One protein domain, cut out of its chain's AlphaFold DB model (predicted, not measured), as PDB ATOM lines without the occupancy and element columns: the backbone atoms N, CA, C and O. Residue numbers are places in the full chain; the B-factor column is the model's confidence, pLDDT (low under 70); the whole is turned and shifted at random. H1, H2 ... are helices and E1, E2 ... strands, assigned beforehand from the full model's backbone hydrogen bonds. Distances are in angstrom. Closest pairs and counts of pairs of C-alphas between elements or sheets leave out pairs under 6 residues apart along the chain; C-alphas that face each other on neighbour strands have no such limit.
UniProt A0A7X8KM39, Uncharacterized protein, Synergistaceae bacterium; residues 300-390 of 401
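This is residues 300 to 390 of the 401 residues of an uncharacterized protein of Synergistaceae bacterium (UniProt A0A7X8KM39). A helical hairpin, H2 and H3, makes one half of an elongated body; at the other end H4 lies near a small strand hairpin, E1 and E2, and residues 300 to 324 loop along one side of the helical hairpin. The 91 printed residues hold H1, E1, E2, H2, H3, H4 in that order, mostly helix, with E1 and E2 antiparallel. The whole is compact, radius of gyration of the C-alphas 13.4 A, spanning 44 by 24 by 17 A.

From Cys 300, read on to H1, residues 325 to 328; its first C-alpha, that of Trp 325, is at (22.606, -23.955, 1.094). E1 is 329 to 331, E2 337 to 339. H2, 341 to 355, runs 20.8 A; H3, 363 to 372, 14.2 A; H4, 379 to 389, 15.1 A, ending at C-alpha (15.543, -21.254, 1.627).

H2 and H3 touch, closest C-alphas Lys 341 and Leu 370, 7.0 A, at a shallow tilt of 19 degrees, opposite ways. H1 touches H4, closest C-alphas Val 326 and Met 386, 6.0 A. Across E1 and E2, find N 330 and O 338 within hydrogen-bond range, 2.8 A. Every O i to N i+4 pair is within range in H3 and H4, 8 of 11 in H2; H1 is too short for one.

The printed part has no cut or long link; no printed residue is under 70 in pLDDT.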
ATOM      1  N   CYS A 300      12.656 -38.499   2.509       95.50
ATOM      2  CA  CYS A 300      14.076 -38.327   2.206       95.50
ATOM      3  C   CYS A 300      14.446 -36.863   1.919       95.50
ATOM      4  O   CYS A 300      15.545 -36.441   2.267       95.50
ATOM      5  N   PHE A 301      13.537 -36.063   1.365       94.62
ATOM      6  CA  PHE A 301      13.715 -34.618   1.189       94.62
ATOM      7  C   PHE A 301      13.465 -33.834   2.479       94.62
ATOM      8  O   PHE A 301      13.942 -32.711   2.610       94.62
ATOM      9  N   GLY A 302      12.777 -34.415   3.457       94.31
ATOM     10  CA  GLY A 302      12.586 -33.837   4.779       94.31
ATOM     11  C   GLY A 302      11.617 -34.659   5.617       94.31
ATOM     12  O   GLY A 302      10.432 -34.722   5.307       94.31
ATOM     13  N   ALA A 303      12.093 -35.210   6.733       92.69
ATOM     14  CA  ALA A 303      11.227 -35.861   7.721       92.69
ATOM     15  C   ALA A 303      10.317 -34.853   8.454       92.69
ATOM     16  O   ALA A 303       9.298 -35.214   9.033       92.69
ATOM     17  N   SER A 304      10.696 -33.574   8.436       90.81
ATOM     18  CA  SER A 304       9.919 -32.439   8.935       90.81
ATOM     19  C   SER A 304      10.335 -31.157   8.216       90.81
ATOM     20  O   SER A 304      11.370 -31.128   7.537       90.81
ATOM     21  N   ILE A 305       9.592 -30.069   8.449       88.44
ATOM     22  CA  ILE A 305       9.925 -28.725   7.954       88.44
ATOM     23  C   ILE A 305      11.359 -28.300   8.310       88.44
ATOM     24  O   ILE A 305      12.021 -27.648   7.508       88.44
ATOM     25  N   PHE A 306      11.876 -28.744   9.460       90.19
ATOM     26  CA  PHE A 306      13.205 -28.378   9.956       90.19
ATOM     27  C   PHE A 306      14.347 -29.040   9.191       90.19
ATOM     28  O   PHE A 306      15.487 -28.601   9.266       90.19
ATOM     29  N   THR A 307      14.049 -30.116   8.467       92.75
ATOM     30  CA  THR A 307      15.046 -30.933   7.756       92.75
ATOM     31  C   THR A 307      14.842 -30.911   6.243       92.75
ATOM     32  O   THR A 307      15.547 -31.606   5.506       92.75
ATOM     33  N   LYS A 308      13.873 -30.113   5.776       92.88
ATOM     34  CA  LYS A 308      13.533 -29.986   4.364       92.88
ATOM     35  C   LYS A 308      14.729 -29.450   3.577       92.88
ATOM     36  O   LYS A 308      15.349 -28.462   3.970       92.88
ATOM     37  N   ASN A 309      15.047 -30.117   2.475       93.12
ATOM     38  CA  ASN A 309      16.181 -29.802   1.617       93.12
ATOM     39  C   ASN A 309      15.923 -30.237   0.162       93.12
ATOM     40  O   ASN A 309      15.115 -31.136  -0.067       93.12
ATOM     41  N   PRO A 310      16.631 -29.651  -0.818       91.88
ATOM     42  CA  PRO A 310      16.462 -29.994  -2.231       91.88
ATOM     43  C   PRO A 310      17.285 -31.210  -2.694       91.88
ATOM     44  O   PRO A 310      17.155 -31.612  -3.847       91.88
ATOM     45  N   PHE A 311      18.136 -31.789  -1.841       93.12
ATOM     46  CA  PHE A 311      19.175 -32.745  -2.244       93.12
ATOM     47  C   PHE A 311      18.722 -34.208  -2.237       93.12
ATOM     48  O   PHE A 311      19.363 -35.032  -2.871       93.12
ATOM     49  N   GLY A 312      17.621 -34.550  -1.560       90.94
ATOM     50  CA  GLY A 312      17.106 -35.929  -1.523       90.94
ATOM     51  C   GLY A 312      17.637 -36.781  -0.373       90.94
ATOM     52  O   GLY A 312      17.383 -37.981  -0.328       90.94
ATOM     53  N   CYS A 313      18.323 -36.174   0.598       94.81
ATOM     54  CA  CYS A 313      18.618 -36.817   1.874       94.81
ATOM     55  C   CYS A 313      18.663 -35.788   3.010       94.81
ATOM     56  O   CYS A 313      19.610 -35.018   3.161       94.81
ATOM     57  N   HIS A 314      17.653 -35.811   3.876       94.50
ATOM     58  CA  HIS A 314      17.518 -34.898   5.012       94.50
ATOM     59  C   HIS A 314      18.574 -35.119   6.098       94.50
ATOM     60  O   HIS A 314      18.812 -34.246   6.936       94.50
ATOM     61  N   ARG A 315      19.272 -36.260   6.058       93.94
ATOM     62  CA  ARG A 315      20.409 -36.539   6.933       93.94
ATOM     63  C   ARG A 315      21.678 -35.798   6.540       93.94
ATOM     64  O   ARG A 315      22.543 -35.699   7.398       93.94
ATOM     65  N   LEU A 316      21.757 -35.203   5.344       92.31
ATOM     66  CA  LEU A 316      22.867 -34.327   4.939       92.31
ATOM     67  C   LEU A 316      22.979 -33.064   5.806       92.31
ATOM     68  O   LEU A 316      24.027 -32.421   5.813       92.31
ATOM     69  N   GLN A 317      21.919 -32.715   6.551       91.25
ATOM     70  CA  GLN A 317      21.883 -31.524   7.406       91.25
ATOM     71  C   GLN A 317      22.218 -30.244   6.624       91.25
ATOM     72  O   GLN A 317      23.055 -29.446   7.052       91.25
ATOM     73  N   ILE A 318      21.589 -30.100   5.455       92.56
ATOM     74  CA  ILE A 318      21.652 -28.912   4.601       92.56
ATOM     75  C   ILE A 318      20.216 -28.449   4.389       92.56
ATOM     76  O   ILE A 318      19.536 -28.895   3.475       92.56
ATOM     77  N   SER A 319      19.721 -27.626   5.300       92.75
ATOM     78  CA  SER A 319      18.321 -27.201   5.387       92.75
ATOM     79  C   SER A 319      18.256 -25.760   5.876       92.75
ATOM     80  O   SER A 319      19.230 -25.262   6.436       92.75
ATOM     81  N   ALA A 320      17.095 -25.118   5.751       90.00
ATOM     82  CA  ALA A 320      16.879 -23.755   6.244       90.00
ATOM     83  C   ALA A 320      17.217 -23.574   7.741       90.00
ATOM     84  O   ALA A 320      17.569 -22.485   8.167       90.00
ATOM     85  N   TYR A 321      17.154 -24.633   8.553       88.88
ATOM     86  CA  TYR A 321      17.454 -24.564   9.991       88.88
ATOM     87  C   TYR A 321      18.849 -25.081  10.352       88.88
ATOM     88  O   TYR A 321      19.256 -25.017  11.510       88.88
ATOM     89  N   ASN A 322      19.573 -25.650   9.389       87.38
ATOM     90  CA  ASN A 322      20.864 -26.275   9.629       87.38
ATOM     91  C   ASN A 322      21.687 -26.236   8.340       87.38
ATOM     92  O   ASN A 322      21.470 -27.061   7.453       87.38
ATOM     93  N   ASN A 323      22.631 -25.294   8.257       90.56
ATOM     94  CA  ASN A 323      23.466 -25.003   7.081       90.56
ATOM     95  C   ASN A 323      22.632 -24.752   5.812       90.56
ATOM     96  O   ASN A 323      22.669 -25.570   4.885       90.56
ATOM     97  N   PRO A 324      21.868 -23.651   5.752       93.00
ATOM     98  CA  PRO A 324      21.111 -23.287   4.562       93.00
ATOM     99  C   PRO A 324      22.040 -23.192   3.353       93.00
ATOM    100  O   PRO A 324      23.029 -22.467   3.375       93.00
ATOM    101  N   TRP A 325      21.734 -23.919   2.276       93.00
ATOM    102  CA  TRP A 325      22.606 -23.955   1.094       93.00
ATOM    103  C   TRP A 325      22.778 -22.569   0.439       93.00
ATOM    104  O   TRP A 325      23.785 -22.312  -0.215       93.00
ATOM    105  N   VAL A 326      21.817 -21.667   0.648       93.00
ATOM    106  CA  VAL A 326      21.862 -20.278   0.174       93.00
ATOM    107  C   VAL A 326      22.894 -19.416   0.910       93.00
ATOM    108  O   VAL A 326      23.388 -18.457   0.338       93.00
ATOM    109  N   GLU A 327      23.324 -19.781   2.122       93.75
ATOM    110  CA  GLU A 327      24.400 -19.063   2.834       93.75
ATOM    111  C   GLU A 327      25.794 -19.321   2.234       93.75
ATOM    112  O   GLU A 327      26.786 -18.732   2.658       93.75
ATOM    113  N   PHE A 328      25.895 -20.221   1.251       93.94
ATOM    114  CA  PHE A 328      27.146 -20.533   0.560       93.94
ATOM    115  C   PHE A 328      27.371 -19.662  -0.687       93.94
ATOM    116  O   PHE A 328      28.351 -19.874  -1.403       93.94
ATOM    117  N   PHE A 329      26.485 -18.703  -0.964       96.06
ATOM    118  CA  PHE A 329      26.738 -17.658  -1.951       96.06
ATOM    119  C   PHE A 329      27.736 -16.629  -1.410       96.06
ATOM    120  O   PHE A 329      27.641 -16.201  -0.263       96.06
ATOM    121  N   ASN A 330      28.668 -16.195  -2.256       95.19
ATOM    122  CA  ASN A 330      29.602 -15.114  -1.957       95.19
ATOM    123  C   ASN A 330      29.382 -13.963  -2.947       95.19
ATOM    124  O   ASN A 330      29.233 -14.240  -4.141       95.19
ATOM    125  N   PRO A 331      29.378 -12.698  -2.492       95.50
ATOM    126  CA  PRO A 331      29.299 -11.558  -3.393       95.50
ATOM    127  C   PRO A 331      30.555 -11.485  -4.270       95.50
ATOM    128  O   PRO A 331      31.668 -11.765  -3.818       95.50
ATOM    129  N   THR A 332      30.378 -11.089  -5.523       95.25
ATOM    130  CA  THR A 332      31.449 -10.879  -6.502       95.25
ATOM    131  C   THR A 332      31.632  -9.386  -6.790       95.25
ATOM    132  O   THR A 332      30.791  -8.553  -6.455       95.25
ATOM    133  N   ALA A 333      32.756  -9.020  -7.412       92.69
ATOM    134  CA  ALA A 333      33.100  -7.617  -7.672       92.69
ATOM    135  C   ALA A 333      32.143  -6.901  -8.648       92.69
ATOM    136  O   ALA A 333      32.079  -5.676  -8.651       92.69
ATOM    137  N   ASP A 334      31.411  -7.651  -9.470       92.62
ATOM    138  CA  ASP A 334      30.423  -7.150 -10.433       92.62
ATOM    139  C   ASP A 334      29.002  -7.023  -9.847       92.62
ATOM    140  O   ASP A 334      28.063  -6.717 -10.577       92.62
ATOM    141  N   GLY A 335      28.834  -7.245  -8.536       91.50
ATOM    142  CA  GLY A 335      27.543  -7.149  -7.847       91.50
ATOM    143  C   GLY A 335      26.658  -8.397  -7.967       91.50
ATOM    144  O   GLY A 335      25.510  -8.371  -7.522       91.50
ATOM    145  N   THR A 336      27.163  -9.490  -8.548       96.31
ATOM    146  CA  THR A 336      26.478 -10.793  -8.548       96.31
ATOM    147  C   THR A 336      26.854 -11.630  -7.315       96.31
ATOM    148  O   THR A 336      27.628 -11.210  -6.452       96.31
ATOM    149  N   TYR A 337      26.240 -12.804  -7.172       96.38
ATOM    150  CA  TYR A 337      26.511 -13.745  -6.087       96.38
ATOM    151  C   TYR A 337      26.864 -15.112  -6.667       96.38
ATOM    152  O   TYR A 337      26.081 -15.697  -7.414       96.38
ATOM    153  N   GLN A 338      28.017 -15.658  -6.280       96.19
ATOM    154  CA  GLN A 338      28.514 -16.955  -6.741       96.19
ATOM    155  C   GLN A 338      28.368 -18.037  -5.666       96.19
ATOM    156  O   GLN A 338      28.851 -17.880  -4.544       96.19
ATOM    157  N   LEU A 339      27.744 -19.162  -6.017       95.69
ATOM    158  CA  LEU A 339      27.544 -20.297  -5.118       95.69
ATOM    159  C   LEU A 339      28.822 -21.133  -4.974       95.69
ATOM    160  O   LEU A 339      29.319 -21.700  -5.952       95.69
ATOM    161  N   ASP A 340      29.304 -21.317  -3.744       95.25
ATOM    162  CA  ASP A 340      30.410 -22.230  -3.422       95.25
ATOM    163  C   ASP A 340      29.929 -23.696  -3.387       95.25
ATOM    164  O   ASP A 340      29.823 -24.345  -2.337       95.25
ATOM    165  N   LYS A 341      29.632 -24.240  -4.573       93.94
ATOM    166  CA  LYS A 341      29.289 -25.660  -4.762       93.94
ATOM    167  C   LYS A 341      30.351 -26.613  -4.189       93.94
ATOM    168  O   LYS A 341      29.954 -27.587  -3.545       93.94
ATOM    169  N   PRO A 342      31.673 -26.369  -4.334       94.81
ATOM    170  CA  PRO A 342      32.694 -27.212  -3.707       94.81
ATOM    171  C   PRO A 342      32.564 -27.317  -2.183       94.81
ATOM    172  O   PRO A 342      32.801 -28.383  -1.607       94.81
ATOM    173  N   ARG A 343      32.188 -26.240  -1.488       92.50
ATOM    174  CA  ARG A 343      31.949 -26.274  -0.039       92.50
ATOM    175  C   ARG A 343      30.705 -27.076   0.328       92.50
ATOM    176  O   ARG A 343      30.772 -27.848   1.284       92.50
ATOM    177  N   ILE A 344      29.626 -26.972  -0.447       93.31
ATOM    178  CA  ILE A 344      28.433 -27.814  -0.258       93.31
ATOM    179  C   ILE A 344      28.783 -29.290  -0.497       93.31
ATOM    180  O   ILE A 344      28.466 -30.136   0.339       93.31
ATOM    181  N   LYS A 345      29.523 -29.601  -1.571       94.31
ATOM    182  CA  LYS A 345      29.975 -30.965  -1.878       94.31
ATOM    183  C   LYS A 345      30.788 -31.573  -0.737       94.31
ATOM    184  O   LYS A 345      30.490 -32.678  -0.306       94.31
ATOM    185  N   ARG A 346      31.762 -30.839  -0.183       91.50
ATOM    186  CA  ARG A 346      32.562 -31.314   0.963       91.50
ATOM    187  C   ARG A 346      31.697 -31.706   2.164       91.50
ATOM    188  O   ARG A 346      32.032 -32.653   2.872       91.50
ATOM    189  N   ARG A 347      30.592 -30.991   2.396       89.44
ATOM    190  CA  ARG A 347      29.625 -31.330   3.447       89.44
ATOM    191  C   ARG A 347      28.812 -32.576   3.099       89.44
ATOM    192  O   ARG A 347      28.593 -33.412   3.968       89.44
ATOM    193  N   ILE A 348      28.386 -32.716   1.847       91.62
ATOM    194  CA  ILE A 348      27.710 -33.930   1.377       91.62
ATOM    195  C   ILE A 348      28.622 -35.145   1.574       91.62
ATOM    196  O   ILE A 348      28.206 -36.124   2.188       91.62
ATOM    197  N   ASP A 349      29.877 -35.050   1.139       89.25
ATOM    198  CA  ASP A 349      30.868 -36.128   1.215       89.25
ATOM    199  C   ASP A 349      31.133 -36.576   2.657       89.25
ATOM    200  O   ASP A 349      31.239 -37.774   2.928       89.25
ATOM    201  N   SER A 350      31.204 -35.632   3.603       86.06
ATOM    202  CA  SER A 350      31.464 -35.958   5.009       86.06
ATOM    203  C   SER A 350      30.314 -36.725   5.659       86.06
ATOM    204  O   SER A 350      30.546 -37.596   6.497       86.06
ATOM    205  N   VAL A 351      29.072 -36.443   5.260       82.44
ATOM    206  CA  VAL A 351      27.882 -37.089   5.827       82.44
ATOM    207  C   VAL A 351      27.519 -38.376   5.083       82.44
ATOM    208  O   VAL A 351      27.023 -39.320   5.704       82.44
ATOM    209  N   ALA A 352      27.811 -38.453   3.782       83.62
ATOM    210  CA  ALA A 352      27.527 -39.611   2.936       83.62
ATOM    211  C   ALA A 352      28.091 -40.913   3.522       83.62
ATOM    212  O   ALA A 352      27.426 -41.944   3.470       83.62
ATOM    213  N   GLN A 353      29.255 -40.870   4.177       77.19
ATOM    214  CA  GLN A 353      29.877 -42.042   4.807       77.19
ATOM    215  C   GLN A 353      28.972 -42.752   5.828       77.19
ATOM    216  O   GLN A 353      29.052 -43.966   5.977       77.19
ATOM    217  N   SER A 354      28.101 -42.013   6.522       82.38
ATOM    218  CA  SER A 354      27.210 -42.584   7.543       82.38
ATOM    219  C   SER A 354      25.934 -43.204   6.967       82.38
ATOM    220  O   SER A 354      25.251 -43.940   7.678       82.38
ATOM    221  N   TYR A 355      25.593 -42.890   5.714       86.19
ATOM    222  CA  TYR A 355      24.308 -43.244   5.102       86.19
ATOM    223  C   TYR A 355      24.434 -43.901   3.724       86.19
ATOM    224  O   TYR A 355      23.416 -44.291   3.165       86.19
ATOM    225  N   ASN A 356      25.644 -44.100   3.198       85.44
ATOM    226  CA  ASN A 356      25.891 -44.724   1.892       85.44
ATOM    227  C   ASN A 356      25.349 -46.161   1.759       85.44
ATOM    228  O   ASN A 356      25.197 -46.656   0.650       85.44
ATOM    229  N   LYS A 357      25.052 -46.828   2.881       89.81
ATOM    230  CA  LYS A 357      24.426 -48.156   2.929       89.81
ATOM    231  C   LYS A 357      22.901 -48.115   3.067       89.81
ATOM    232  O   LYS A 357      22.276 -49.172   3.079       89.81
ATOM    233  N   CYS A 358      22.293 -46.937   3.198       93.44
ATOM    234  CA  CYS A 358      20.840 -46.792   3.260       93.44
ATOM    235  C   CYS A 358      20.217 -47.134   1.893       93.44
ATOM    236  O   CYS A 358      20.703 -46.635   0.880       93.44
ATOM    237  N   PRO A 359      19.110 -47.900   1.845       92.38
ATOM    238  CA  PRO A 359      18.464 -48.263   0.581       92.38
ATOM    239  C   PRO A 359      17.958 -47.077  -0.247       92.38
ATOM    240  O   PRO A 359      17.787 -47.194  -1.453       92.38
ATOM    241  N   ALA A 360      17.675 -45.943   0.400       92.62
ATOM    242  CA  ALA A 360      17.179 -44.733  -0.258       92.62
ATOM    243  C   ALA A 360      18.257 -43.661  -0.463       92.62
ATOM    244  O   ALA A 360      17.921 -42.534  -0.820       92.62
ATOM    245  N   PHE A 361      19.523 -43.960  -0.164       92.44
ATOM    246  CA  PHE A 361      20.600 -43.000  -0.357       92.44
ATOM    247  C   PHE A 361      21.159 -43.118  -1.769       92.44
ATOM    248  O   PHE A 361      21.767 -44.124  -2.121       92.44
ATOM    249  N   ASP A 362      20.970 -42.062  -2.553       90.44
ATOM    250  CA  ASP A 362      21.439 -41.971  -3.930       90.44
ATOM    251  C   ASP A 362      22.408 -40.794  -4.057       90.44
ATOM    252  O   ASP A 362      22.004 -39.631  -4.136       90.44
ATOM    253  N   TYR A 363      23.703 -41.108  -4.007       89.69
ATOM    254  CA  TYR A 363      24.761 -40.105  -4.064       89.69
ATOM    255  C   TYR A 363      24.800 -39.386  -5.416       89.69
ATOM    256  O   TYR A 363      24.954 -38.167  -5.438       89.69
ATOM    257  N   GLU A 364      24.605 -40.106  -6.521       90.00
ATOM    258  CA  GLU A 364      24.639 -39.523  -7.865       90.00
ATOM    259  C   GLU A 364      23.500 -38.514  -8.032       90.00
ATOM    260  O   GLU A 364      23.752 -37.349  -8.338       90.00
ATOM    261  N   SER A 365      22.269 -38.889  -7.664       91.75
ATOM    262  CA  SER A 365      21.131 -37.957  -7.674       91.75
ATOM    263  C   SER A 365      21.350 -36.734  -6.775       91.75
ATOM    264  O   SER A 365      20.909 -35.631  -7.108       91.75
ATOM    265  N   ILE A 366      22.008 -36.895  -5.619       93.75
ATOM    266  CA  ILE A 366      22.357 -35.777  -4.726       93.75
ATOM    267  C   ILE A 366      23.328 -34.812  -5.425       93.75
ATOM    268  O   ILE A 366      23.146 -33.591  -5.351       93.75
ATOM    269  N   ILE A 367      24.354 -35.339  -6.096       94.62
ATOM    270  CA  ILE A 367      25.351 -34.539  -6.814       94.62
ATOM    271  C   ILE A 367      24.741 -33.869  -8.045       94.62
ATOM    272  O   ILE A 367      24.990 -32.682  -8.261       94.62
ATOM    273  N   ASP A 368      23.873 -34.550  -8.788       93.94
ATOM    274  CA  ASP A 368      23.128 -33.958  -9.902       93.94
ATOM    275  C   ASP A 368      22.275 -32.774  -9.441       93.94
ATOM    276  O   ASP A 368      22.297 -31.701 -10.050       93.94
ATOM    277  N   ARG A 369      21.594 -32.910  -8.298       94.50
ATOM    278  CA  ARG A 369      20.827 -31.815  -7.685       94.50
ATOM    279  C   ARG A 369      21.725 -30.653  -7.277       94.50
ATOM    280  O   ARG A 369      21.389 -29.511  -7.578       94.50
ATOM    281  N   LEU A 370      22.878 -30.913  -6.657       94.50
ATOM    282  CA  LEU A 370      23.869 -29.873  -6.356       94.50
ATOM    283  C   LEU A 370      24.329 -29.149  -7.629       94.50
ATOM    284  O   LEU A 370      24.410 -27.918  -7.657       94.50
ATOM    285  N   ASN A 371      24.615 -29.900  -8.688       93.38
ATOM    286  CA  ASN A 371      25.073 -29.351  -9.957       93.38
ATOM    287  C   ASN A 371      23.987 -28.514 -10.639       93.38
ATOM    288  O   ASN A 371      24.322 -27.485 -11.230       93.38
ATOM    289  N   SER A 372      22.715 -28.893 -10.482       94.00
ATOM    290  CA  SER A 372      21.554 -28.170 -11.013       94.00
ATOM    291  C   SER A 372      21.268 -26.829 -10.326       94.00
ATOM    292  O   SER A 372      20.562 -25.997 -10.895       94.00
ATOM    293  N   LEU A 373      21.818 -26.583  -9.129       92.69
ATOM    294  CA  LEU A 373      21.683 -25.283  -8.466       92.69
ATOM    295  C   LEU A 373      22.333 -24.173  -9.309       92.69
ATOM    296  O   LEU A 373      23.342 -24.423  -9.976       92.69
ATOM    297  N   PRO A 374      21.827 -22.930  -9.265       93.44
ATOM    298  CA  PRO A 374      22.451 -21.830  -9.989       93.44
ATOM    299  C   PRO A 374      23.868 -21.571  -9.460       93.44
ATOM    300  O   PRO A 374      24.098 -21.512  -8.253       93.44
ATOM    301  N   SER A 375      24.840 -21.448 -10.368       92.88
ATOM    302  CA  SER A 375      26.240 -21.181 -10.000       92.88
ATOM    303  C   SER A 375      26.488 -19.703  -9.698       92.88
ATOM    304  O   SER A 375      27.306 -19.392  -8.838       92.88
ATOM    305  N   VAL A 376      25.797 -18.809 -10.406       94.88
ATOM    306  CA  VAL A 376      25.861 -17.352 -10.242       94.88
ATOM    307  C   VAL A 376      24.441 -16.809 -10.365       94.88
ATOM    308  O   VAL A 376      23.686 -17.285 -11.213       94.88
ATOM    309  N   VAL A 377      24.076 -15.854  -9.515       93.81
ATOM    310  CA  VAL A 377      22.763 -15.193  -9.510       93.81
ATOM    311  C   VAL A 377      22.919 -13.687  -9.316       93.81
ATOM    312  O   VAL A 377      23.907 -13.225  -8.743       93.81
ATOM    313  N   SER A 378      21.936 -12.914  -9.767       96.88
ATOM    314  CA  SER A 378      21.831 -11.486  -9.439       96.88
ATOM    315  C   SER A 378      21.528 -11.259  -7.950       96.88
ATOM    316  O   SER A 378      21.065 -12.161  -7.250       96.88
ATOM    317  N   GLU A 379      21.744 -10.038  -7.449       94.69
ATOM    318  CA  GLU A 379      21.400  -9.674  -6.066       94.69
ATOM    319  C   GLU A 379      19.906  -9.895  -5.753       94.69
ATOM    320  O   GLU A 379      19.560 -10.422  -4.695       94.69
ATOM    321  N   ASP A 380      19.013  -9.551  -6.685       95.00
ATOM    322  CA  ASP A 380      17.568  -9.735  -6.514       95.00
ATOM    323  C   ASP A 380      17.173 -11.216  -6.460       95.00
ATOM    324  O   ASP A 380      16.316 -11.618  -5.666       95.00
ATOM    325  N   GLU A 381      17.799 -12.051  -7.288       94.94
ATOM    326  CA  GLU A 381      17.611 -13.503  -7.247       94.94
ATOM    327  C   GLU A 381      18.162 -14.102  -5.952       94.94
ATOM    328  O   GLU A 381      17.487 -14.927  -5.335       94.94
ATOM    329  N   TYR A 382      19.333 -13.653  -5.492       93.94
ATOM    330  CA  TYR A 382      19.897 -14.070  -4.210       93.94
ATOM    331  C   TYR A 382      18.956 -13.737  -3.044       93.94
ATOM    332  O   TYR A 382      18.647 -14.618  -2.240       93.94
ATOM    333  N   LYS A 383      18.414 -12.511  -2.982       93.44
ATOM    334  CA  LYS A 383      17.436 -12.104  -1.953       93.44
ATOM    335  C   LYS A 383      16.185 -12.987  -1.966       93.44
ATOM    336  O   LYS A 383      15.730 -13.416  -0.904       93.44
ATOM    337  N   LYS A 384      15.657 -13.324  -3.149       93.75
ATOM    338  CA  LYS A 384      14.518 -14.256  -3.290       93.75
ATOM    339  C   LYS A 384      14.864 -15.659  -2.790       93.75
ATOM    340  O   LYS A 384      14.082 -16.252  -2.047       93.75
ATOM    341  N   LEU A 385      16.033 -16.185  -3.160       92.56
ATOM    342  CA  LEU A 385      16.502 -17.498  -2.710       92.56
ATOM    343  C   LEU A 385      16.690 -17.538  -1.189       92.56
ATOM    344  O   LEU A 385      16.258 -18.506  -0.560       92.56
ATOM    345  N   MET A 386      17.263 -16.485  -0.600       91.44
ATOM    346  CA  MET A 386      17.420 -16.323   0.848       91.44
ATOM    347  C   MET A 386      16.077 -16.274   1.574       91.44
ATOM    348  O   MET A 386      15.919 -16.928   2.598       91.44
ATOM    349  N   GLN A 387      15.075 -15.580   1.032       88.69
ATOM    350  CA  GLN A 387      13.740 -15.549   1.632       88.69
ATOM    351  C   GLN A 387      13.059 -16.929   1.621       88.69
ATOM    352  O   GLN A 387      12.323 -17.266   2.544       88.69
ATOM    353  N   GLN A 388      13.290 -17.726   0.576       85.81
ATOM    354  CA  GLN A 388      12.654 -19.034   0.404       85.81
ATOM    355  C   GLN A 388      13.372 -20.173   1.141       85.81
ATOM    356  O   GLN A 388      12.723 -21.109   1.602       85.81
ATOM    357  N   ASN A 389      14.704 -20.129   1.199       86.00
ATOM    358  CA  ASN A 389      15.543 -21.254   1.627       86.00
ATOM    359  C   ASN A 389      16.541 -20.894   2.736       86.00
ATOM    360  O   ASN A 389      17.271 -21.774   3.192       86.00
ATOM    361  N   GLY A 390      16.615 -19.621   3.124       82.44
ATOM    362  CA  GLY A 390      17.486 -19.132   4.185       82.44
ATOM    363  C   GLY A 390      16.928 -19.405   5.583       82.44
ATOM    364  O   GLY A 390      15.862 -20.009   5.734       82.44
TER     365      GLY A 390